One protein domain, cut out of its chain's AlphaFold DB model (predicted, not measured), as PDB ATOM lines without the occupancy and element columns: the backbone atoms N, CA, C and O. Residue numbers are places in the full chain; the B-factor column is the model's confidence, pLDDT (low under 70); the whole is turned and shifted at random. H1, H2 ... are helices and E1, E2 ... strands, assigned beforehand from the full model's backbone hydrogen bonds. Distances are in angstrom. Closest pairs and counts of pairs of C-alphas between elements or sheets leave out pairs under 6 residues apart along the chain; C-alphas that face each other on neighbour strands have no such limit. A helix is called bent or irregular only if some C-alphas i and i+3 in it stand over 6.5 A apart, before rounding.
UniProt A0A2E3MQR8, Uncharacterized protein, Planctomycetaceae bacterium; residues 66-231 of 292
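AT A GLANCE: This is residues 66 to 231 of the 292 residues of an uncharacterized protein of Planctomycetaceae bacterium (UniProt A0A2E3MQR8). A small two-stranded hairpin, E1 and E2, lies beside the long helix H4, and the bent helix H3 packs on H4 with both arms, H3a and H3b. H1 meets H3b at one end of the domain. The printed part has 166 residues, with named elements in the order H1 H2 H3 H4 E1 E2; the class is mostly helix, though these elements hold 79 residues, under half. The sheet is antiparallel, and the whole is compact, with a radius of gyration of the C-alphas of 17.7 A and spans of 55 by 38 by 32 A.

IN THESE COORDINATES: E1 is residues 190 to 194 and E2 residues 218 to 222, where C-alpha 222 is at (153.549, 175.277, 164.253). H4, residues 158 to 182, is 34.4 A long, has a kink of 37 degrees near residue 165 and is only just irregular, with C-alphas 164 and 167 6.8 A apart. H3, residues 111 to 133, was assigned as one helix by its hydrogen bonds but is bent, with C-alphas 119 and 122 7.6 A apart; its arms are H3a, residues 111 to 119, and H3b, residues 122 to 133, 16.8 A long. H2 is residues 87 to 92. H1, residues 66 to 80, is 20.7 A long and begins at C-alpha 66, (174.909, 196.259, 163.350).

HOW THE PARTS SIT: The hairpin E1 and E2 is antiparallel at 170 degrees, with N 191 and O 221 within hydrogen-bond range at 2.8 A. H4 and E1 are near each other, with 6 pairs of C-alphas within 10 A. H3b touches H4, closest at the C-alphas of Gly 122 and Ala 172, 4.7 A, at a shallow tilt of 30 degrees, the same way. H3a touches residues 164 to 168 of H4, closest at the C-alphas of Ala 118 and Pro 168, 5.6 A. H1 touches H3b with residues 76 to 80 alone, closest at the C-alphas of Ala 79 and Arg 130, 5.0 A. H2 is close to but not clearly touching H3b; the closest C-alphas, of Ile 90 and Leu 126, are 7.6 A apart. Every O i to N i+4 pair is within hydrogen-bond range in H2, H3a and H3b, but 9 of 11 in H1 and 19 of 21 in H4.

THE WHOLE: The two C-alphas farthest apart, of Thr 67 and Asp 205, are 57.2 A apart. The printed part has no cut; the links H2 to H3, H3 to H4 and E1 to E2 are long. Residues 66 to 76 and 106 to 109 have pLDDT under 70.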
ATOM      1  N   ASN A  66     175.544 194.962 163.120       47.81
ATOM      2  CA  ASN A  66     174.909 196.259 163.350       47.81
ATOM      3  C   ASN A  66     173.859 196.572 162.288       47.81
ATOM      4  O   ASN A  66     172.837 197.150 162.622       47.81
ATOM      5  N   THR A  67     174.041 196.166 161.030       45.00
ATOM      6  CA  THR A  67     173.004 196.302 159.997       45.00
ATOM      7  C   THR A  67     171.829 195.376 160.284       45.00
ATOM      8  O   THR A  67     170.690 195.829 160.236       45.00
ATOM      9  N   ALA A  68     172.073 194.111 160.641       49.59
ATOM     10  CA  ALA A  68     171.006 193.207 161.064       49.59
ATOM     11  C   ALA A  68     170.317 193.731 162.331       49.59
ATOM     12  O   ALA A  68     169.095 193.800 162.382       49.59
ATOM     13  N   PHE A  69     171.090 194.191 163.314       50.62
ATOM     14  CA  PHE A  69     170.584 194.749 164.564       50.62
ATOM     15  C   PHE A  69     169.783 196.037 164.345       50.62
ATOM     16  O   PHE A  69     168.682 196.143 164.864       50.62
ATOM     17  N   ASN A  70     170.252 196.973 163.518       53.84
ATOM     18  CA  ASN A  70     169.541 198.213 163.198       53.84
ATOM     19  C   ASN A  70     168.309 197.968 162.322       53.84
ATOM     20  O   ASN A  70     167.297 198.636 162.514       53.84
ATOM     21  N   THR A  71     168.348 197.010 161.392       54.19
ATOM     22  CA  THR A  71     167.162 196.594 160.626       54.19
ATOM     23  C   THR A  71     166.122 195.953 161.540       54.19
ATOM     24  O   THR A  71     164.945 196.307 161.461       54.19
ATOM     25  N   ILE A  72     166.554 195.077 162.454       57.31
ATOM     26  CA  ILE A  72     165.689 194.479 163.475       57.31
ATOM     27  C   ILE A  72     165.128 195.580 164.371       57.31
ATOM     28  O   ILE A  72     163.922 195.666 164.499       57.31
ATOM     29  N   LEU A  73     165.939 196.487 164.920       60.22
ATOM     30  CA  LEU A  73     165.465 197.567 165.794       60.22
ATOM     31  C   LEU A  73     164.476 198.511 165.093       60.22
ATOM     32  O   LEU A  73     163.419 198.806 165.653       60.22
ATOM     33  N   LYS A  74     164.766 198.925 163.850       60.22
ATOM     34  CA  LYS A  74     163.864 199.760 163.035       60.22
ATOM     35  C   LYS A  74     162.544 199.048 162.719       60.22
ATOM     36  O   LYS A  74     161.495 199.690 162.683       60.22
ATOM     37  N   GLY A  75     162.577 197.734 162.491       65.25
ATOM     38  CA  GLY A  75     161.382 196.913 162.271       65.25
ATOM     39  C   GLY A  75     160.589 196.658 163.555       65.25
ATOM     40  O   GLY A  75     159.369 196.798 163.578       65.25
ATOM     41  N   VAL A  76     161.293 196.364 164.645       69.94
ATOM     42  CA  VAL A  76     160.756 195.994 165.957       69.94
ATOM     43  C   VAL A  76     159.995 197.142 166.606       69.94
ATOM     44  O   VAL A  76     158.986 196.888 167.256       69.94
ATOM     45  N   GLY A  77     160.377 198.403 166.375       74.06
ATOM     46  CA  GLY A  77     159.601 199.558 166.848       74.06
ATOM     47  C   GLY A  77     158.120 199.500 166.443       74.06
ATOM     48  O   GLY A  77     157.241 199.781 167.260       74.06
ATOM     49  N   LYS A  78     157.819 199.026 165.223       80.06
ATOM     50  CA  LYS A  78     156.436 198.840 164.742       80.06
ATOM     51  C   LYS A  78     155.707 197.689 165.438       80.06
ATOM     52  O   LYS A  78     154.483 197.741 165.567       80.06
ATOM     53  N   ALA A  79     156.426 196.682 165.934       83.50
ATOM     54  CA  ALA A  79     155.823 195.592 166.698       83.50
ATOM     55  C   ALA A  79     155.193 196.106 168.003       83.50
ATOM     56  O   ALA A  79     154.103 195.663 168.367       83.50
ATOM     57  N   PHE A  80     155.824 197.090 168.653       80.06
ATOM     58  CA  PHE A  80     155.328 197.723 169.882       80.06
ATOM     59  C   PHE A  80     154.191 198.727 169.651       80.06
ATOM     60  O   PHE A  80     153.486 199.085 170.598       80.06
ATOM     61  N   ASP A  81     153.980 199.182 168.413       81.94
ATOM     62  CA  ASP A  81     152.854 200.049 168.088       81.94
ATOM     63  C   ASP A  81     151.577 199.237 167.829       81.94
ATOM     64  O   ASP A  81     151.241 198.890 166.696       81.94
ATOM     65  N   LEU A  82     150.829 198.965 168.901       82.19
ATOM     66  CA  LEU A  82     149.546 198.261 168.825       82.19
ATOM     67  C   LEU A  82     148.453 199.041 168.079       82.19
ATOM     68  O   LEU A  82     147.439 198.450 167.738       82.19
ATOM     69  N   SER A  83     148.627 200.336 167.780       84.38
ATOM     70  CA  SER A  83     147.651 201.048 166.935       84.38
ATOM     71  C   SER A  83     147.682 200.604 165.470       84.38
ATOM     72  O   SER A  83     146.760 200.905 164.720       84.38
ATOM     73  N   LEU A  84     148.719 199.857 165.082       87.81
ATOM     74  CA  LEU A  84     148.831 199.184 163.790       87.81
ATOM     75  C   LEU A  84     148.184 197.786 163.793       87.81
ATOM     76  O   LEU A  84     148.380 197.023 162.850       87.81
ATOM     77  N   GLU A  85     147.492 197.402 164.865       91.56
ATOM     78  CA  GLU A  85     146.776 196.133 164.985       91.56
ATOM     79  C   GLU A  85     145.261 196.368 164.929       91.56
ATOM     80  O   GLU A  85     144.770 197.382 165.424       91.56
ATOM     81  N   ASP A  86     144.514 195.423 164.350       95.50
ATOM     82  CA  ASP A  86     143.048 195.469 164.385       95.50
ATOM     83  C   ASP A  86     142.568 195.474 165.852       95.50
ATOM     84  O   ASP A  86     142.919 194.553 166.605       95.50
ATOM     85  N   PRO A  87     141.748 196.456 166.278       95.25
ATOM     86  CA  PRO A  87     141.165 196.486 167.616       95.25
ATOM     87  C   PRO A  87     140.498 195.172 168.036       95.25
ATOM     88  O   PRO A  87     140.629 194.773 169.191       95.25
ATOM     89  N   LYS A  88     139.852 194.452 167.106       96.62
ATOM     90  CA  LYS A  88     139.243 193.142 167.394       96.62
ATOM     91  C   LYS A  88     140.287 192.085 167.729       96.62
ATOM     92  O   LYS A  88     140.043 191.225 168.566       96.62
ATOM     93  N   THR A  89     141.452 192.128 167.087       96.19
ATOM     94  CA  THR A  89     142.565 191.234 167.427       96.19
ATOM     95  C   THR A  89     143.070 191.547 168.829       96.19
ATOM     96  O   THR A  89     143.214 190.631 169.629       96.19
ATOM     97  N   ILE A  90     143.273 192.826 169.163       93.88
ATOM     98  CA  ILE A  90     143.703 193.241 170.510       93.88
ATOM     99  C   ILE A  90     142.715 192.745 171.573       93.88
ATOM    100  O   ILE A  90     143.140 192.183 172.579       93.88
ATOM    101  N   GLU A  91     141.414 192.917 171.331       95.44
ATOM    102  CA  GLU A  91     140.347 192.453 172.221       95.44
ATOM    103  C   GLU A  91     140.359 190.929 172.387       95.44
ATOM    104  O   GLU A  91     140.299 190.442 173.513       95.44
ATOM    105  N   ARG A  92     140.522 190.165 171.296       97.19
ATOM    106  CA  ARG A  92     140.635 188.697 171.369       97.19
ATOM    107  C   ARG A  92     141.792 188.243 172.252       97.19
ATOM    108  O   ARG A  92     141.651 187.241 172.937       97.19
ATOM    109  N   TYR A  93     142.915 188.958 172.261       96.56
ATOM    110  CA  TYR A  93     144.050 188.633 173.128       96.56
ATOM    111  C   TYR A  93     143.890 189.140 174.570       96.56
ATOM    112  O   TYR A  93     144.758 188.859 175.396       96.56
ATOM    113  N   ASP A  94     142.846 189.894 174.922       94.44
ATOM    114  CA  ASP A  94     142.738 190.436 176.276       94.44
ATOM    115  C   ASP A  94     142.325 189.366 177.292       94.44
ATOM    116  O   ASP A  94     141.172 188.953 177.392       94.44
ATOM    117  N   THR A  95     143.290 188.947 178.104       95.62
ATOM    118  CA  THR A  95     143.077 187.991 179.192       95.62
ATOM    119  C   THR A  95     142.736 188.653 180.525       95.62
ATOM    120  O   THR A  95     142.416 187.953 181.488       95.62
ATOM    121  N   ALA A  96     142.784 189.989 180.621       91.69
ATOM    122  CA  ALA A  96     142.539 190.700 181.876       91.69
ATOM    123  C   ALA A  96     141.160 190.407 182.504       91.69
ATOM    124  O   ALA A  96     141.103 190.273 183.730       91.69
ATOM    125  N   PRO A  97     140.062 190.273 181.729       94.94
ATOM    126  CA  PRO A  97     138.738 190.001 182.292       94.94
ATOM    127  C   PRO A  97     138.580 188.592 182.880       94.94
ATOM    128  O   PRO A  97     137.661 188.366 183.667       94.94
ATOM    129  N   LEU A  98     139.459 187.649 182.515       93.81
ATOM    130  CA  LEU A  98     139.333 186.231 182.873       93.81
ATOM    131  C   LEU A  98     139.594 185.961 184.357       93.81
ATOM    132  O   LEU A  98     139.160 184.941 184.885       93.81
ATOM    133  N   VAL A  99     140.281 186.876 185.045       90.94
ATOM    134  CA  VAL A  99     140.558 186.766 186.478       90.94
ATOM    135  C   VAL A  99     140.252 188.092 187.144       90.94
ATOM    136  O   VAL A  99     140.876 189.114 186.862       90.94
ATOM    137  N   ARG A 100     139.317 188.079 188.092       89.19
ATOM    138  CA  ARG A 100     139.018 189.257 188.907       89.19
ATOM    139  C   ARG A 100     140.090 189.380 189.992       89.19
ATOM    140  O   ARG A 100     140.185 188.488 190.826       89.19
ATOM    141  N   PRO A 101     140.863 190.476 190.079       85.31
ATOM    142  CA  PRO A 101     141.893 190.599 191.116       85.31
ATOM    143  C   PRO A 101     141.345 190.438 192.543       85.31
ATOM    144  O   PRO A 101     142.005 189.861 193.400       85.31
ATOM    145  N   ALA A 102     140.103 190.876 192.773       85.25
ATOM    146  CA  ALA A 102     139.414 190.727 194.052       85.25
ATOM    147  C   ALA A 102     139.124 189.264 194.443       85.25
ATOM    148  O   ALA A 102     138.983 188.988 195.629       85.25
ATOM    149  N   SER A 103     139.047 188.328 193.486       83.56
ATOM    150  CA  SER A 103     138.849 186.904 193.786       83.56
ATOM    151  C   SER A 103     140.144 186.180 194.143       83.56
ATOM    152  O   SER A 103     140.096 185.019 194.531       83.56
ATOM    153  N   ILE A 104     141.301 186.832 194.002       83.50
ATOM    154  CA  ILE A 104     142.594 186.244 194.346       83.50
ATOM    155  C   ILE A 104     142.824 186.457 195.843       83.50
ATOM    156  O   ILE A 104     142.857 187.593 196.320       83.50
ATOM    157  N   GLY A 105     143.029 185.376 196.598       76.06
ATOM    158  CA  GLY A 105     143.316 185.449 198.035       76.06
ATOM    159  C   GLY A 105     144.453 186.433 198.356       76.06
ATOM    160  O   GLY A 105     145.521 186.387 197.744       76.06
ATOM    161  N   HIS A 106     144.216 187.356 199.294       63.41
ATOM    162  CA  HIS A 106     145.135 188.466 199.603       63.41
ATOM    163  C   HIS A 106     146.302 188.049 200.520       63.41
ATOM    164  O   HIS A 106     147.283 188.775 200.650       63.41
ATOM    165  N   ASN A 107     146.240 186.846 201.100       60.53
ATOM    166  CA  ASN A 107     147.220 186.327 202.063       60.53
ATOM    167  C   ASN A 107     148.434 185.646 201.399       60.53
ATOM    168  O   ASN A 107     149.069 184.788 202.006       60.53
ATOM    169  N   ARG A 108     148.746 185.969 200.137       65.62
ATOM    170  CA  ARG A 108     149.787 185.287 199.349       65.62
ATOM    171  C   ARG A 108     150.826 186.287 198.853       65.62
ATOM    172  O   ARG A 108     150.466 187.275 198.213       65.62
ATOM    173  N   LYS A 109     152.121 186.001 199.054       69.25
ATOM    174  CA  LYS A 109     153.229 186.848 198.552       69.25
ATOM    175  C   LYS A 109     153.135 187.115 197.044       69.25
ATOM    176  O   LYS A 109     153.481 188.201 196.588       69.25
ATOM    177  N   ASN A 110     152.604 186.151 196.290       75.88
ATOM    178  CA  ASN A 110     152.475 186.212 194.836       75.88
ATOM    179  C   ASN A 110     151.131 186.773 194.334       75.88
ATOM    180  O   ASN A 110     150.917 186.793 193.125       75.88
ATOM    181  N   HIS A 111     150.248 187.285 195.205       79.75
ATOM    182  CA  HIS A 111     148.924 187.814 194.824       79.75
ATOM    183  C   HIS A 111     148.981 188.754 193.602       79.75
ATOM    184  O   HIS A 111     148.242 188.582 192.631       79.75
ATOM    185  N   ARG A 112     149.918 189.713 193.614       83.50
ATOM    186  CA  ARG A 112     150.106 190.665 192.506       83.50
ATOM    187  C   ARG A 112     150.533 189.982 191.206       83.50
ATOM    188  O   ARG A 112     150.079 190.388 190.145       83.50
ATOM    189  N   ASN A 113     151.352 188.933 191.285       86.81
ATOM    190  CA  ASN A 113     151.838 188.215 190.108       86.81
ATOM    191  C   ASN A 113     150.698 187.493 189.380       86.81
ATOM    192  O   ASN A 113     150.692 187.484 188.154       86.81
ATOM    193  N   PHE A 114     149.718 186.943 190.104       87.00
ATOM    194  CA  PHE A 114     148.547 186.309 189.489       87.00
ATOM    195  C   PHE A 114     147.697 187.322 188.710       87.00
ATOM    196  O   PHE A 114     147.357 187.090 187.550       87.00
ATOM    197  N   ALA A 115     147.405 188.474 189.322       87.50
ATOM    198  CA  ALA A 115     146.660 189.545 188.662       87.50
ATOM    199  C   ALA A 115     147.428 190.123 187.461       87.50
ATOM    200  O   ALA A 115     146.835 190.376 186.413       87.50
ATOM    201  N   ASP A 116     148.742 190.321 187.595       87.62
ATOM    202  CA  ASP A 116     149.599 190.803 186.510       87.62
ATOM    203  C   ASP A 116     149.647 189.799 185.355       87.62
ATOM    204  O   ASP A 116     149.531 190.202 184.198       87.62
ATOM    205  N   ASN A 117     149.768 188.501 185.647       89.19
ATOM    206  CA  ASN A 117     149.788 187.455 184.628       89.19
ATOM    207  C   ASN A 117     148.502 187.478 183.795       89.19
ATOM    208  O   ASN A 117     148.566 187.592 182.574       89.19
ATOM    209  N   ALA A 118     147.338 187.488 184.453       89.69
ATOM    210  CA  ALA A 118     146.054 187.578 183.762       89.69
ATOM    211  C   ALA A 118     145.947 188.848 182.902       89.69
ATOM    212  O   ALA A 118     145.448 188.802 181.786       89.69
ATOM    213  N   LYS A 119     146.478 189.987 183.359       88.31
ATOM    214  CA  LYS A 119     146.424 191.256 182.610       88.31
ATOM    215  C   LYS A 119     147.380 191.353 181.422       88.31
ATOM    216  O   LYS A 119     147.194 192.244 180.584       88.31
ATOM    217  N   THR A 120     148.433 190.537 181.395       88.06
ATOM    218  CA  THR A 120     149.572 190.735 180.485       88.06
ATOM    219  C   THR A 120     149.842 189.563 179.557       88.06
ATOM    220  O   THR A 120     150.320 189.819 178.458       88.06
ATOM    221  N   LEU A 121     149.503 188.323 179.921       91.94
ATOM    222  CA  LEU A 121     149.871 187.135 179.145       91.94
ATOM    223  C   LEU A 121     149.414 187.212 177.682       91.94
ATOM    224  O   LEU A 121     150.241 187.082 176.781       91.94
ATOM    225  N   GLY A 122     148.136 187.497 177.430       93.50
ATOM    226  CA  GLY A 122     147.644 187.611 176.059       93.50
ATOM    227  C   GLY A 122     148.266 188.780 175.282       93.50
ATOM    228  O   GLY A 122     148.636 188.623 174.122       93.50
ATOM    229  N   LYS A 123     148.525 189.921 175.935       89.38
ATOM    230  CA  LYS A 123     149.231 191.063 175.315       89.38
ATOM    231  C   LYS A 123     150.681 190.727 174.968       89.38
ATOM    232  O   LYS A 123     151.184 191.182 173.945       89.38
ATOM    233  N   LEU A 124     151.349 189.940 175.811       92.06
ATOM    234  CA  LEU A 124     152.710 189.468 175.569       92.06
ATOM    235  C   LEU A 124     152.754 188.488 174.392       92.06
ATOM    236  O   LEU A 124     153.659 188.603 173.573       92.06
ATOM    237  N   LEU A 125     151.776 187.583 174.262       96.56
ATOM    238  CA  LEU A 125     151.681 186.696 173.095       96.56
ATOM    239  C   LEU A 125     151.351 187.461 171.805       96.56
ATOM    240  O   LEU A 125     151.988 187.216 170.784       96.56
ATOM    241  N   LEU A 126     150.447 188.444 171.850       95.69
ATOM    242  CA  LEU A 126     150.193 189.341 170.717       95.69
ATOM    243  C   LEU A 126     151.476 190.058 170.273       95.69
ATOM    244  O   LEU A 126     151.822 190.067 169.090       95.69
ATOM    245  N   LEU A 127     152.203 190.642 171.228       92.00
ATOM    246  CA  LEU A 127     153.475 191.298 170.952       92.00
ATOM    247  C   LEU A 127     154.503 190.306 170.398       92.00
ATOM    248  O   LEU A 127     155.212 190.649 169.459       92.00
ATOM    249  N   ALA A 128     154.566 189.080 170.923       94.62
ATOM    250  CA  ALA A 128     155.466 188.048 170.419       94.62
ATOM    251  C   ALA A 128     155.180 187.711 168.950       94.62
ATOM    252  O   ALA A 128     156.112 187.697 168.150       94.62
ATOM    253  N   ARG A 129     153.907 187.543 168.561       96.38
ATOM    254  CA  ARG A 129     153.531 187.330 167.153       96.38
ATOM    255  C   ARG A 129     153.988 188.494 166.277       96.38
ATOM    256  O   ARG A 129     154.598 188.266 165.236       96.38
ATOM    257  N   ARG A 130     153.746 189.735 166.718       93.88
ATOM    258  CA  ARG A 130     154.182 190.950 166.005       93.88
ATOM    259  C   ARG A 130     155.702 191.026 165.878       93.88
ATOM    260  O   ARG A 130     156.209 191.372 164.820       93.88
ATOM    261  N   LEU A 131     156.441 190.696 166.935       88.19
ATOM    262  CA  LEU A 131     157.903 190.646 166.906       88.19
ATOM    263  C   LEU A 131     158.398 189.629 165.873       88.19
ATOM    264  O   LEU A 131     159.299 189.951 165.101       88.19
ATOM    265  N   CYS A 132     157.778 188.448 165.799       92.62
ATOM    266  CA  CYS A 132     158.093 187.453 164.775       92.62
ATOM    267  C   CYS A 132     157.812 187.975 163.352       92.62
ATOM    268  O   CYS A 132     158.675 187.854 162.486       92.62
ATOM    269  N   GLU A 133     156.666 188.626 163.110       91.88
ATOM    270  CA  GLU A 133     156.363 189.277 161.816       91.88
ATOM    271  C   GLU A 133     157.378 190.378 161.453       91.88
ATOM    272  O   GLU A 133     157.634 190.632 160.277       91.88
ATOM    273  N   HIS A 134     157.988 191.013 162.457       87.12
ATOM    274  CA  HIS A 134     159.012 192.045 162.301       87.12
ATOM    275  C   HIS A 134     160.457 191.513 162.367       87.12
ATOM    276  O   HIS A 134     161.397 192.300 162.494       87.12
ATOM    277  N   GLY A 135     160.652 190.198 162.220       83.25
ATOM    278  CA  GLY A 135     161.966 189.585 162.016       83.25
ATOM    279  C   GLY A 135     162.692 189.144 163.288       83.25
ATOM    280  O   GLY A 135     163.863 188.768 163.218       83.25
ATOM    281  N   CYS A 136     162.039 189.151 164.453       83.38
ATOM    282  CA  CYS A 136     162.599 188.501 165.637       83.38
ATOM    283  C   CYS A 136     162.564 186.977 165.465       83.38
ATOM    284  O   CYS A 136     161.498 186.373 165.480       83.38
ATOM    285  N   GLY A 137     163.738 186.351 165.351       82.56
ATOM    286  CA  GLY A 137     163.856 184.897 165.178       82.56
ATOM    287  C   GLY A 137     163.650 184.067 166.451       82.56
ATOM    288  O   GLY A 137     163.516 182.851 166.370       82.56
ATOM    289  N   PHE A 138     163.641 184.694 167.632       85.00
ATOM    290  CA  PHE A 138     163.402 184.013 168.905       85.00
ATOM    291  C   PHE A 138     162.812 184.991 169.924       85.00
ATOM    292  O   PHE A 138     163.386 186.056 170.168       85.00
ATOM    293  N   VAL A 139     161.675 184.638 170.526       88.88
ATOM    294  CA  VAL A 139     160.974 185.469 171.513       88.88
ATOM    295  C   VAL A 139     160.610 184.611 172.720       88.88
ATOM    296  O   VAL A 139     159.958 183.582 172.577       88.88
ATOM    297  N   THR A 140     160.990 185.060 173.916       90.31
ATOM    298  CA  THR A 140     160.628 184.394 175.173       90.31
ATOM    299  C   THR A 140     159.552 185.190 175.894       90.31
ATOM    300  O   THR A 140     159.748 186.364 176.209       90.31
ATOM    301  N   VAL A 141     158.442 184.532 176.226       88.88
ATOM    302  CA  VAL A 141     157.418 185.066 177.128       88.88
ATOM    303  C   VAL A 141     157.505 184.315 178.448       88.88
ATOM    304  O   VAL A 141     157.355 183.098 178.487       88.88
ATOM    305  N   THR A 142     157.762 185.035 179.538       83.25
ATOM    306  CA  THR A 142     157.860 184.444 180.876       83.25
ATOM    307  C   THR A 142     156.701 184.894 181.743       83.25
ATOM    308  O   THR A 142     156.474 186.093 181.918       83.25
ATOM    309  N   THR A 143     156.027 183.943 182.373       77.19
ATOM    310  CA  THR A 143     155.162 184.231 183.515       77.19
ATOM    311  C   THR A 143     156.033 184.328 184.767       77.19
ATOM    312  O   THR A 143     156.947 183.522 184.940       77.19
ATOM    313  N   LYS A 144     155.771 185.293 185.656       77.12
ATOM    314  CA  LYS A 144     156.442 185.357 186.972       77.12
ATOM    315  C   LYS A 144     156.106 184.112 187.814       77.12
ATOM    316  O   LYS A 144     155.323 183.281 187.377       77.12
ATOM    317  N   PHE A 145     156.657 183.992 189.024       76.94
ATOM    318  CA  PHE A 145     156.386 182.908 189.987       76.94
ATOM    319  C   PHE A 145     154.878 182.726 190.295       76.94
ATOM    320  O   PHE A 145     154.366 183.276 191.270       76.94
ATOM    321  N   VAL A 146     154.157 182.005 189.426       84.50
ATOM    322  CA  VAL A 146     152.693 181.799 189.482       84.50
ATOM    323  C   VAL A 146     152.267 180.339 189.274       84.50
ATOM    324  O   VAL A 146     151.100 180.017 189.471       84.50
ATOM    325  N   TRP A 147     153.191 179.447 188.906       89.31
ATOM    326  CA  TRP A 147     152.911 178.021 188.661       89.31
ATOM    327  C   TRP A 147     153.364 177.095 189.804       89.31
ATOM    328  O   TRP A 147     153.140 175.887 189.745       89.31
ATOM    329  N   ASP A 148     153.976 177.654 190.852       88.44
ATOM    330  CA  ASP A 148     154.353 176.948 192.081       88.44
ATOM    331  C   ASP A 148     153.141 176.849 193.013       88.44
ATOM    332  O   ASP A 148     152.881 177.734 193.819       88.44
ATOM    333  N   MET A 149     152.348 175.785 192.880       91.25
ATOM    334  CA  MET A 149     151.109 175.581 193.645       91.25
ATOM    335  C   MET A 149     151.307 174.546 194.765       91.25
ATOM    336  O   MET A 149     150.686 173.483 194.774       91.25
ATOM    337  N   HIS A 150     152.209 174.839 195.706       91.88
ATOM    338  CA  HIS A 150     152.585 173.935 196.808       91.88
ATOM    339  C   HIS A 150     151.613 173.915 197.996       91.88
ATOM    340  O   HIS A 150     151.761 173.060 198.874       91.88
ATOM    341  N   ALA A 151     150.624 174.817 198.015       91.50
ATOM    342  CA  ALA A 151     149.736 175.050 199.155       91.50
ATOM    343  C   ALA A 151     150.494 175.330 200.469       91.50
ATOM    344  O   ALA A 151     150.225 174.725 201.506       91.50
ATOM    345  N   ASP A 152     151.473 176.233 200.417       86.50
ATOM    346  CA  ASP A 152     152.256 176.675 201.574       86.50
ATOM    347  C   ASP A 152     152.044 178.177 201.849       86.50
ATOM    348  O   ASP A 152     151.177 178.826 201.256       86.50
ATOM    349  N   ASP A 153     152.832 178.754 202.756       79.62
ATOM    350  CA  ASP A 153     152.707 180.163 203.152       79.62
ATOM    351  C   ASP A 153     152.913 181.152 201.989       79.62
ATOM    352  O   ASP A 153     152.469 182.304 202.045       79.62
ATOM    353  N   PHE A 154     153.583 180.730 200.917       78.56
ATOM    354  CA  PHE A 154     153.928 181.573 199.774       78.56
ATOM    355  C   PHE A 154     153.115 181.238 198.519       78.56
ATOM    356  O   PHE A 154     152.973 182.102 197.645       78.56
ATOM    357  N   ASN A 155     152.531 180.041 198.463       85.25
ATOM    358  CA  ASN A 155     151.977 179.431 197.263       85.25
ATOM    359  C   ASN A 155     150.504 179.037 197.416       85.25
ATOM    360  O   ASN A 155     150.054 178.573 198.460       85.25
ATOM    361  N   CYS A 156     149.733 179.192 196.340       88.44
ATOM    362  CA  CYS A 156     148.335 178.765 196.309       88.44
ATOM    363  C   CYS A 156     148.201 177.239 196.377       88.44
ATOM    364  O   CYS A 156     149.128 176.499 196.035       88.44
ATOM    365  N   SER A 157     147.013 176.774 196.769       91.31
ATOM    366  CA  SER A 157     146.607 175.395 196.493       91.31
ATOM    367  C   SER A 157     146.482 175.146 194.990       91.31
ATOM    368  O   SER A 157     146.361 176.094 194.207       91.31
ATOM    369  N   MET A 158     146.471 173.874 194.579       92.94
ATOM    370  CA  MET A 158     146.264 173.519 193.170       92.94
ATOM    371  C   MET A 158     144.946 174.081 192.632       92.94
ATOM    372  O   MET A 158     144.922 174.632 191.538       92.94
ATOM    373  N   THR A 159     143.861 173.978 193.402       91.19
ATOM    374  CA  THR A 159     142.534 174.447 192.981       91.19
ATOM    375  C   THR A 159     142.510 175.959 192.769       91.19
ATOM    376  O   THR A 159     142.063 176.427 191.725       91.19
ATOM    377  N   GLU A 160     143.026 176.732 193.728       89.94
ATOM    378  CA  GLU A 160     143.085 178.193 193.613       89.94
ATOM    379  C   GLU A 160     144.018 178.625 192.479       89.94
ATOM    380  O   GLU A 160     143.629 179.404 191.611       89.94
ATOM    381  N   GLY A 161     145.251 178.109 192.471       91.06
ATOM    382  CA  GLY A 161     146.273 178.505 191.509       91.06
ATOM    383  C   GLY A 161     145.861 178.188 190.075       91.06
ATOM    384  O   GLY A 161     145.981 179.051 189.205       91.06
ATOM    385  N   MET A 162     145.310 176.995 189.824       93.31
ATOM    386  CA  MET A 162     144.797 176.632 188.500       93.31
ATOM    387  C   MET A 162     143.581 177.470 188.119       93.31
ATOM    388  O   MET A 162     143.484 177.882 186.968       93.31
ATOM    389  N   GLY A 163     142.699 177.792 189.070       92.38
ATOM    390  CA  GLY A 163     141.572 178.695 188.831       92.38
ATOM    391  C   GLY A 163     142.010 180.085 188.363       92.38
ATOM    392  O   GLY A 163     141.337 180.696 187.536       92.38
ATOM    393  N   TYR A 164     143.159 180.574 188.836       91.19
ATOM    394  CA  TYR A 164     143.710 181.851 188.383       91.19
ATOM    395  C   TYR A 164     144.505 181.720 187.078       91.19
ATOM    396  O   TYR A 164     144.447 182.619 186.247       91.19
ATOM    397  N   MET A 165     145.286 180.653 186.898       92.19
ATOM    398  CA  MET A 165     146.294 180.581 185.830       92.19
ATOM    399  C   MET A 165     145.844 179.840 184.578       92.19
ATOM    400  O   MET A 165     146.255 180.223 183.483       92.19
ATOM    401  N   ALA A 166     144.996 178.821 184.713       94.44
ATOM    402  CA  ALA A 166     144.580 178.018 183.573       94.44
ATOM    403  C   ALA A 166     143.729 178.810 182.567       94.44
ATOM    404  O   ALA A 166     144.079 178.768 181.391       94.44
ATOM    405  N   PRO A 167     142.700 179.593 182.966       96.19
ATOM    406  CA  PRO A 167     141.868 180.292 181.985       96.19
ATOM    407  C   PRO A 167     142.635 181.331 181.146       96.19
ATOM    408  O   PRO A 167     142.503 181.300 179.924       96.19
ATOM    409  N   PRO A 168     143.486 182.212 181.724       95.75
ATOM    410  CA  PRO A 168     144.322 183.104 180.920       95.75
ATOM    411  C   PRO A 168     145.290 182.373 179.993       95.75
ATOM    412  O   PRO A 168     145.504 182.828 178.875       95.75
ATOM    413  N   PHE A 169     145.892 181.270 180.451       96.25
ATOM    414  CA  PHE A 169     146.830 180.502 179.635       96.25
ATOM    415  C   PHE A 169     146.131 179.840 178.446       96.25
ATOM    416  O   PHE A 169     146.557 180.044 177.311       96.25
ATOM    417  N   ASP A 170     145.043 179.115 178.706       97.62
ATOM    418  CA  ASP A 170     144.240 178.434 177.689       97.62
ATOM    419  C   ASP A 170     143.746 179.417 176.620       97.62
ATOM    420  O   ASP A 170     144.014 179.243 175.429       97.62
ATOM    421  N   HIS A 171     143.144 180.528 177.055       98.38
ATOM    422  CA  HIS A 171     142.641 181.566 176.158       98.38
ATOM    423  C   HIS A 171     143.751 182.214 175.328       98.38
ATOM    424  O   HIS A 171     143.608 182.360 174.113       98.38
ATOM    425  N   ALA A 172     144.864 182.610 175.956       97.75
ATOM    426  CA  ALA A 172     145.954 183.296 175.265       97.75
ATOM    427  C   ALA A 172     146.641 182.388 174.238       97.75
ATOM    428  O   ALA A 172     146.891 182.824 173.114       97.75
ATOM    429  N   VAL A 173     146.929 181.134 174.603       97.88
ATOM    430  CA  VAL A 173     147.581 180.160 173.714       97.88
ATOM    431  C   VAL A 173     146.660 179.775 172.559       97.88
ATOM    432  O   VAL A 173     147.098 179.798 171.412       97.88
ATOM    433  N   SER A 174     145.382 179.501 172.834       98.19
ATOM    434  CA  SER A 174     144.383 179.207 171.799       98.19
ATOM    435  C   SER A 174     144.207 180.380 170.830       98.19
ATOM    436  O   SER A 174     144.247 180.206 169.613       98.19
ATOM    437  N   THR A 175     144.107 181.608 171.356       98.56
ATOM    438  CA  THR A 175     144.018 182.822 170.530       98.56
ATOM    439  C   THR A 175     145.259 183.005 169.664       98.56
ATOM    440  O   THR A 175     145.128 183.329 168.487       98.56
ATOM    441  N   PHE A 176     146.452 182.771 170.218       98.44
ATOM    442  CA  PHE A 176     147.700 182.852 169.467       98.44
ATOM    443  C   PHE A 176     147.733 181.844 168.319       98.44
ATOM    444  O   PHE A 176     148.014 182.229 167.190       98.44
ATOM    445  N   ILE A 177     147.380 180.583 168.581       98.00
ATOM    446  CA  ILE A 177     147.307 179.528 167.561       98.00
ATOM    447  C   ILE A 177     146.350 179.925 166.430       98.00
ATOM    448  O   ILE A 177     146.759 179.944 165.270       98.00
ATOM    449  N   HIS A 178     145.118 180.325 166.752       98.19
ATOM    450  CA  HIS A 178     144.147 180.726 165.731       98.19
ATOM    451  C   HIS A 178     144.577 181.984 164.958       98.19
ATOM    452  O   HIS A 178     144.311 182.091 163.763       98.19
ATOM    453  N   ASP A 179     145.244 182.943 165.609       98.19
ATOM    454  CA  ASP A 179     145.783 184.135 164.940       98.19
ATOM    455  C   ASP A 179     146.929 183.766 163.985       98.19
ATOM    456  O   ASP A 179     147.004 184.318 162.887       98.19
ATOM    457  N   LEU A 180     147.784 182.801 164.348       97.69
ATOM    458  CA  LEU A 180     148.799 182.272 163.434       97.69
ATOM    459  C   LEU A 180     148.164 181.606 162.211       97.69
ATOM    460  O   LEU A 180     148.582 181.883 161.086       97.69
ATOM    461  N   GLU A 181     147.146 180.771 162.410       96.94
ATOM    462  CA  GLU A 181     146.447 180.071 161.326       96.94
ATOM    463  C   GLU A 181     145.756 181.056 160.381       96.94
ATOM    464  O   GLU A 181     145.971 181.014 159.169       96.94
ATOM    465  N   ALA A 182     144.998 182.008 160.932       97.56
ATOM    466  CA  ALA A 182     144.290 183.029 160.163       97.56
ATOM    467  C   ALA A 182     145.234 183.911 159.325       97.56
ATOM    468  O   ALA A 182     144.830 184.452 158.296       97.56
ATOM    469  N   ARG A 183     146.495 184.046 159.750       96.56
ATOM    470  CA  ARG A 183     147.539 184.818 159.060       96.56
ATOM    471  C   ARG A 183     148.457 183.970 158.187       96.56
ATOM    472  O   ARG A 183     149.392 184.512 157.606       96.56
ATOM    473  N   SER A 184     148.224 182.659 158.088       96.88
ATOM    474  CA  SER A 184     149.131 181.721 157.405       96.88
ATOM    475  C   SER A 184     150.567 181.748 157.962       96.88
ATOM    476  O   SER A 184     151.541 181.557 157.235       96.88
ATOM    477  N   LEU A 185     150.708 181.990 159.269       96.12
ATOM    478  CA  LEU A 185     151.983 182.022 159.989       96.12
ATOM    479  C   LEU A 185     152.303 180.706 160.709       96.12
ATOM    480  O   LEU A 185     153.418 180.561 161.208       96.12
ATOM    481  N   SER A 186     151.383 179.737 160.755       94.19
ATOM    482  CA  SER A 186     151.586 178.462 161.465       94.19
ATOM    483  C   SER A 186     152.806 177.681 160.973       94.19
ATOM    484  O   SER A 186     153.503 177.075 161.778       94.19
ATOM    485  N   ASP A 187     153.138 177.751 159.682       92.31
ATOM    486  CA  ASP A 187     154.354 177.126 159.137       92.31
ATOM    487  C   ASP A 187     155.632 177.947 159.386       92.31
ATOM    488  O   ASP A 187     156.737 177.461 159.157       92.31
ATOM    489  N   LYS A 188     155.504 179.201 159.833       92.38
ATOM    490  CA  LYS A 188     156.614 180.151 160.016       92.38
ATOM    491  C   LYS A 188     156.977 180.394 161.476       92.38
ATOM    492  O   LYS A 188     158.090 180.830 161.750       92.38
ATOM    493  N   ILE A 189     156.057 180.139 162.401       95.50
ATOM    494  CA  ILE A 189     156.245 180.385 163.830       95.50
ATOM    495  C   ILE A 189     156.059 179.074 164.590       95.50
ATOM    496  O   ILE A 189     155.005 178.447 164.514       95.50
ATOM    497  N   LEU A 190     157.089 178.690 165.345       95.81
ATOM    498  CA  LEU A 190     157.053 177.581 166.292       95.81
ATOM    499  C   LEU A 190     156.720 178.118 167.690       95.81
ATOM    500  O   LEU A 190     157.519 178.838 168.289       95.81
ATOM    501  N   LEU A 191     155.560 177.746 168.223       96.88
ATOM    502  CA  LEU A 191     155.203 177.975 169.619       96.88
ATOM    503  C   LEU A 191     155.705 176.810 170.474       96.88
ATOM    504  O   LEU A 191     155.399 175.651 170.194       96.88
ATOM    505  N   VAL A 192     156.416 177.131 171.555       96.31
ATOM    506  CA  VAL A 192     156.831 176.170 172.581       96.31
ATOM    507  C   VAL A 192     156.356 176.672 173.940       96.31
ATOM    508  O   VAL A 192     156.759 177.748 174.382       96.31
ATOM    509  N   CYS A 193     155.520 175.891 174.624       95.44
ATOM    510  CA  CYS A 193     155.149 176.136 176.015       95.44
ATOM    511  C   CYS A 193     155.713 175.016 176.891       95.44
ATOM    512  O   CYS A 193     155.319 173.854 176.771       95.44
ATOM    513  N   CYS A 194     156.633 175.373 177.783       90.81
ATOM    514  CA  CYS A 194     157.277 174.446 178.704       90.81
ATOM    515  C   CYS A 194     157.453 175.077 180.090       90.81
ATOM    516  O   CYS A 194     157.651 176.288 180.214       90.81
ATOM    517  N   GLY A 195     157.404 174.244 181.128       85.75
ATOM    518  CA  GLY A 195     157.823 174.613 182.480       85.75
ATOM    519  C   GLY A 195     159.287 174.257 182.745       85.75
ATOM    520  O   GLY A 195     159.927 173.578 181.946       85.75
ATOM    521  N   GLU A 196     159.809 174.684 183.895       83.50
ATOM    522  CA  GLU A 196     161.155 174.305 184.355       83.50
ATOM    523  C   GLU A 196     161.217 172.838 184.813       83.50
ATOM    524  O   GLU A 196     162.215 172.151 184.602       83.50
ATOM    525  N   MET A 197     160.140 172.355 185.439       87.50
ATOM    526  CA  MET A 197     160.056 171.028 186.045       87.50
ATOM    527  C   MET A 197     158.615 170.517 186.092       87.50
ATOM    528  O   MET A 197     157.658 171.291 185.982       87.50
ATOM    529  N   GLY A 198     158.470 169.211 186.291       91.00
ATOM    530  CA  GLY A 198     157.195 168.558 186.524       91.00
ATOM    531  C   GLY A 198     156.658 168.763 187.934       91.00
ATOM    532  O   GLY A 198     157.291 169.370 188.804       91.00
ATOM    533  N   ARG A 199     155.466 168.210 188.169       93.69
ATOM    534  CA  ARG A 199     154.775 168.252 189.463       93.69
ATOM    535  C   ARG A 199     154.378 166.859 189.915       93.69
ATOM    536  O   ARG A 199     154.019 166.030 189.079       93.69
ATOM    537  N   THR A 200     154.409 166.620 191.225       95.38
ATOM    538  CA  THR A 200     154.062 165.313 191.799       95.38
ATOM    539  C   THR A 200     152.698 164.846 191.289       95.38
ATOM    540  O   THR A 200     151.761 165.646 191.286       95.38
ATOM    541  N   PRO A 201     152.539 163.570 190.895       94.31
ATOM    542  CA  PRO A 201     151.268 162.954 190.485       94.31
ATOM    543  C   PRO A 201     150.090 163.167 191.429       94.31
ATOM    544  O   PRO A 201     148.953 163.377 190.998       94.31
ATOM    545  N   LYS A 202     150.383 163.098 192.728       94.56
ATOM    546  CA  LYS A 202     149.421 163.210 193.818       94.56
ATOM    547  C   LYS A 202     149.559 164.563 194.498       94.56
ATOM    548  O   LYS A 202     150.639 165.162 194.497       94.56
ATOM    549  N   LEU A 203     148.445 165.018 195.066       95.81
ATOM    550  CA  LEU A 203     148.450 166.169 195.956       95.81
ATOM    551  C   LEU A 203     149.200 165.819 197.244       95.81
ATOM    552  O   LEU A 203     149.114 164.686 197.718       95.81
ATOM    553  N   ASN A 204     149.906 166.798 197.799       95.62
ATOM    554  CA  ASN A 204     150.403 166.735 199.166       95.62
ATOM    555  C   ASN A 204     149.256 166.975 200.167       95.62
ATOM    556  O   ASN A 204     148.163 167.403 199.785       95.62
ATOM    557  N   ASP A 205     149.518 166.754 201.457       96.00
ATOM    558  CA  ASP A 205     148.510 166.852 202.530       96.00
ATOM    559  C   ASP A 205     147.890 168.255 202.683       96.00
ATOM    560  O   ASP A 205     146.870 168.424 203.348       96.00
ATOM    561  N   ARG A 206     148.485 169.272 202.050       94.56
ATOM    562  CA  ARG A 206     148.012 170.664 202.060       94.56
ATOM    563  C   ARG A 206     147.173 171.018 200.826       94.56
ATOM    564  O   ARG A 206     146.666 172.132 200.734       94.56
ATOM    565  N   GLY A 207     147.015 170.099 199.870       94.69
ATOM    566  CA  GLY A 207     146.287 170.336 198.617       94.69
ATOM    567  C   GLY A 207     147.124 170.994 197.511       94.69
ATOM    568  O   GLY A 207     146.569 171.578 196.575       94.69
ATOM    569  N   GLY A 208     148.452 170.925 197.612       95.19
ATOM    570  CA  GLY A 208     149.406 171.382 196.599       95.19
ATOM    571  C   GLY A 208     150.056 170.235 195.822       95.19
ATOM    572  O   GLY A 208     149.784 169.068 196.094       95.19
ATOM    573  N   ARG A 209     150.943 170.553 194.872       94.75
ATOM    574  CA  ARG A 209     151.863 169.583 194.245       94.75
ATOM    575  C   ARG A 209     153.309 170.027 194.395       94.75
ATOM    576  O   ARG A 209     153.614 171.204 194.215       94.75
ATOM    577  N   ASP A 210     154.192 169.070 194.654       94.56
ATOM    578  CA  ASP A 210     155.615 169.321 194.871       94.56
ATOM    579  C   ASP A 210     156.442 169.138 193.594       94.56
ATOM    580  O   ASP A 210     155.920 168.761 192.541       94.56
ATOM    581  N   HIS A 211     157.732 169.467 193.666       93.81
ATOM    582  CA  HIS A 211     158.650 169.344 192.535       93.81
ATOM    583  C   HIS A 211     158.816 167.886 192.112       93.81
ATOM    584  O   HIS A 211     158.994 167.001 192.950       93.81
ATOM    585  N   TRP A 212     158.790 167.645 190.802       94.06
ATOM    586  CA  TRP A 212     158.915 166.305 190.245       94.06
ATOM    587  C   TRP A 212     159.747 166.319 188.964       94.06
ATOM    588  O   TRP A 212     159.338 166.875 187.949       94.06
ATOM    589  N   GLY A 213     160.940 165.727 189.016       91.50
ATOM    590  CA  GLY A 213     161.903 165.770 187.910       91.50
ATOM    591  C   GLY A 213     161.698 164.704 186.834       91.50
ATOM    592  O   GLY A 213     162.375 164.747 185.811       91.50
ATOM    593  N   ASN A 214     160.802 163.740 187.055       90.94
ATOM    594  CA  ASN A 214     160.779 162.520 186.243       90.94
ATOM    595  C   ASN A 214     159.976 162.695 184.945       90.94
ATOM    596  O   ASN A 214     160.207 161.967 183.981       90.94
ATOM    597  N   ILE A 215     159.055 163.664 184.903       92.56
ATOM    598  CA  ILE A 215     158.250 163.976 183.719       92.56
ATOM    599  C   ILE A 215     157.705 165.406 183.774       92.56
ATOM    600  O   ILE A 215     157.261 165.855 184.827       92.56
ATOM    601  N   THR A 216     157.691 166.101 182.635       92.19
ATOM    602  CA  THR A 216     157.199 167.484 182.500       92.19
ATOM    603  C   THR A 216     156.345 167.597 181.233       92.19
ATOM    604  O   THR A 216     156.755 167.069 180.199       92.19
ATOM    605  N   PRO A 217     155.181 168.276 181.265       91.00
ATOM    606  CA  PRO A 217     154.399 168.524 180.059       91.00
ATOM    607  C   PRO A 217     155.106 169.515 179.127       91.00
ATOM    608  O   PRO A 217     155.745 170.472 179.567       91.00
ATOM    609  N   LEU A 218     154.941 169.300 177.825       94.62
ATOM    610  CA  LEU A 218     155.503 170.121 176.761       94.62
ATOM    611  C   LEU A 218     154.446 170.282 175.669       94.62
ATOM    612  O   LEU A 218     153.953 169.288 175.140       94.62
ATOM    613  N   LEU A 219     154.106 171.525 175.335       95.56
ATOM    614  CA  LEU A 219     153.230 171.850 174.212       95.56
ATOM    615  C   LEU A 219     154.069 172.479 173.104       95.56
ATOM    616  O   LEU A 219     154.806 173.436 173.344       95.56
ATOM    617  N   ILE A 220     153.942 171.934 171.897       95.50
ATOM    618  CA  ILE A 220     154.586 172.440 170.685       95.50
ATOM    619  C   ILE A 220     153.521 172.589 169.599       95.50
ATOM    620  O   ILE A 220     152.707 171.687 169.407       95.50
ATOM    621  N   TYR A 221     153.538 173.710 168.881       95.88
ATOM    622  CA  TYR A 221     152.645 173.961 167.751       95.88
ATOM    623  C   TYR A 221     153.349 174.786 166.664       95.88
ATOM    624  O   TYR A 221     154.094 175.713 166.975       95.88
ATOM    625  N   GLY A 222     153.065 174.495 165.393       94.56
ATOM    626  CA  GLY A 222     153.549 175.277 164.253       94.56
ATOM    627  C   GLY A 222     154.981 174.943 163.825       94.56
ATOM    628  O   GLY A 222     155.470 173.836 164.046       94.56
ATOM    629  N   GLY A 223     155.643 175.884 163.151       92.06
ATOM    630  CA  GLY A 223     156.994 175.726 162.600       92.06
ATOM    631  C   GLY A 223     157.106 174.638 161.528       92.06
ATOM    632  O   GLY A 223     158.163 174.031 161.381       92.06
ATOM    633  N   GLY A 224     156.002 174.320 160.843       89.38
ATOM    634  CA  GLY A 224     155.937 173.251 159.840       89.38
ATOM    635  C   GLY A 224     155.979 171.827 160.411       89.38
ATOM    636  O   GLY A 224     155.983 170.863 159.637       89.38
ATOM    637  N   LEU A 225     155.991 171.681 161.742       91.50
ATOM    638  CA  LEU A 225     155.957 170.391 162.428       91.50
ATOM    639  C   LEU A 225     154.579 169.730 162.312       91.50
ATOM    640  O   LEU A 225     153.552 170.387 162.125       91.50
ATOM    641  N   GLN A 226     154.551 168.409 162.455       90.88
ATOM    642  CA  GLN A 226     153.309 167.646 162.487       90.88
ATOM    643  C   GLN A 226     152.566 167.877 163.813       90.88
ATOM    644  O   GLN A 226     153.054 167.515 164.886       90.88
ATOM    645  N   SER A 227     151.371 168.463 163.738       88.56
ATOM    646  CA  SER A 227     150.494 168.746 164.880       88.56
ATOM    647  C   SER A 227     149.441 167.644 165.104       88.56
ATOM    648  O   SER A 227     149.373 166.668 164.357       88.56
ATOM    649  N   GLY A 228     148.625 167.783 166.158       90.12
ATOM    650  CA  GLY A 228     147.476 166.898 166.413       90.12
ATOM    651  C   GLY A 228     147.821 165.539 167.031       90.12
ATOM    652  O   GLY A 228     147.043 164.596 166.909       90.12
ATOM    653  N   GLN A 229     148.975 165.425 167.688       92.75
ATOM    654  CA  GLN A 229     149.470 164.174 168.262       92.75
ATOM    655  C   GLN A 229     149.917 164.331 169.716       92.75
ATOM    656  O   GLN A 229     150.289 165.418 170.156       92.75
ATOM    657  N   VAL A 230     149.915 163.214 170.446       92.88
ATOM    658  CA  VAL A 230     150.493 163.097 171.788       92.88
ATOM    659  C   VAL A 230     151.724 162.203 171.686       92.88
ATOM    660  O   VAL A 230     151.608 161.025 171.359       92.88
ATOM    661  N   ILE A 231     152.899 162.765 171.967       94.00
ATOM    662  CA  ILE A 231     154.182 162.050 171.983       94.00
ATOM    663  C   ILE A 231     154.706 162.029 173.420       94.00
ATOM    664  O   ILE A 231     154.696 163.057 174.093       94.00
TER     665      ILE A 231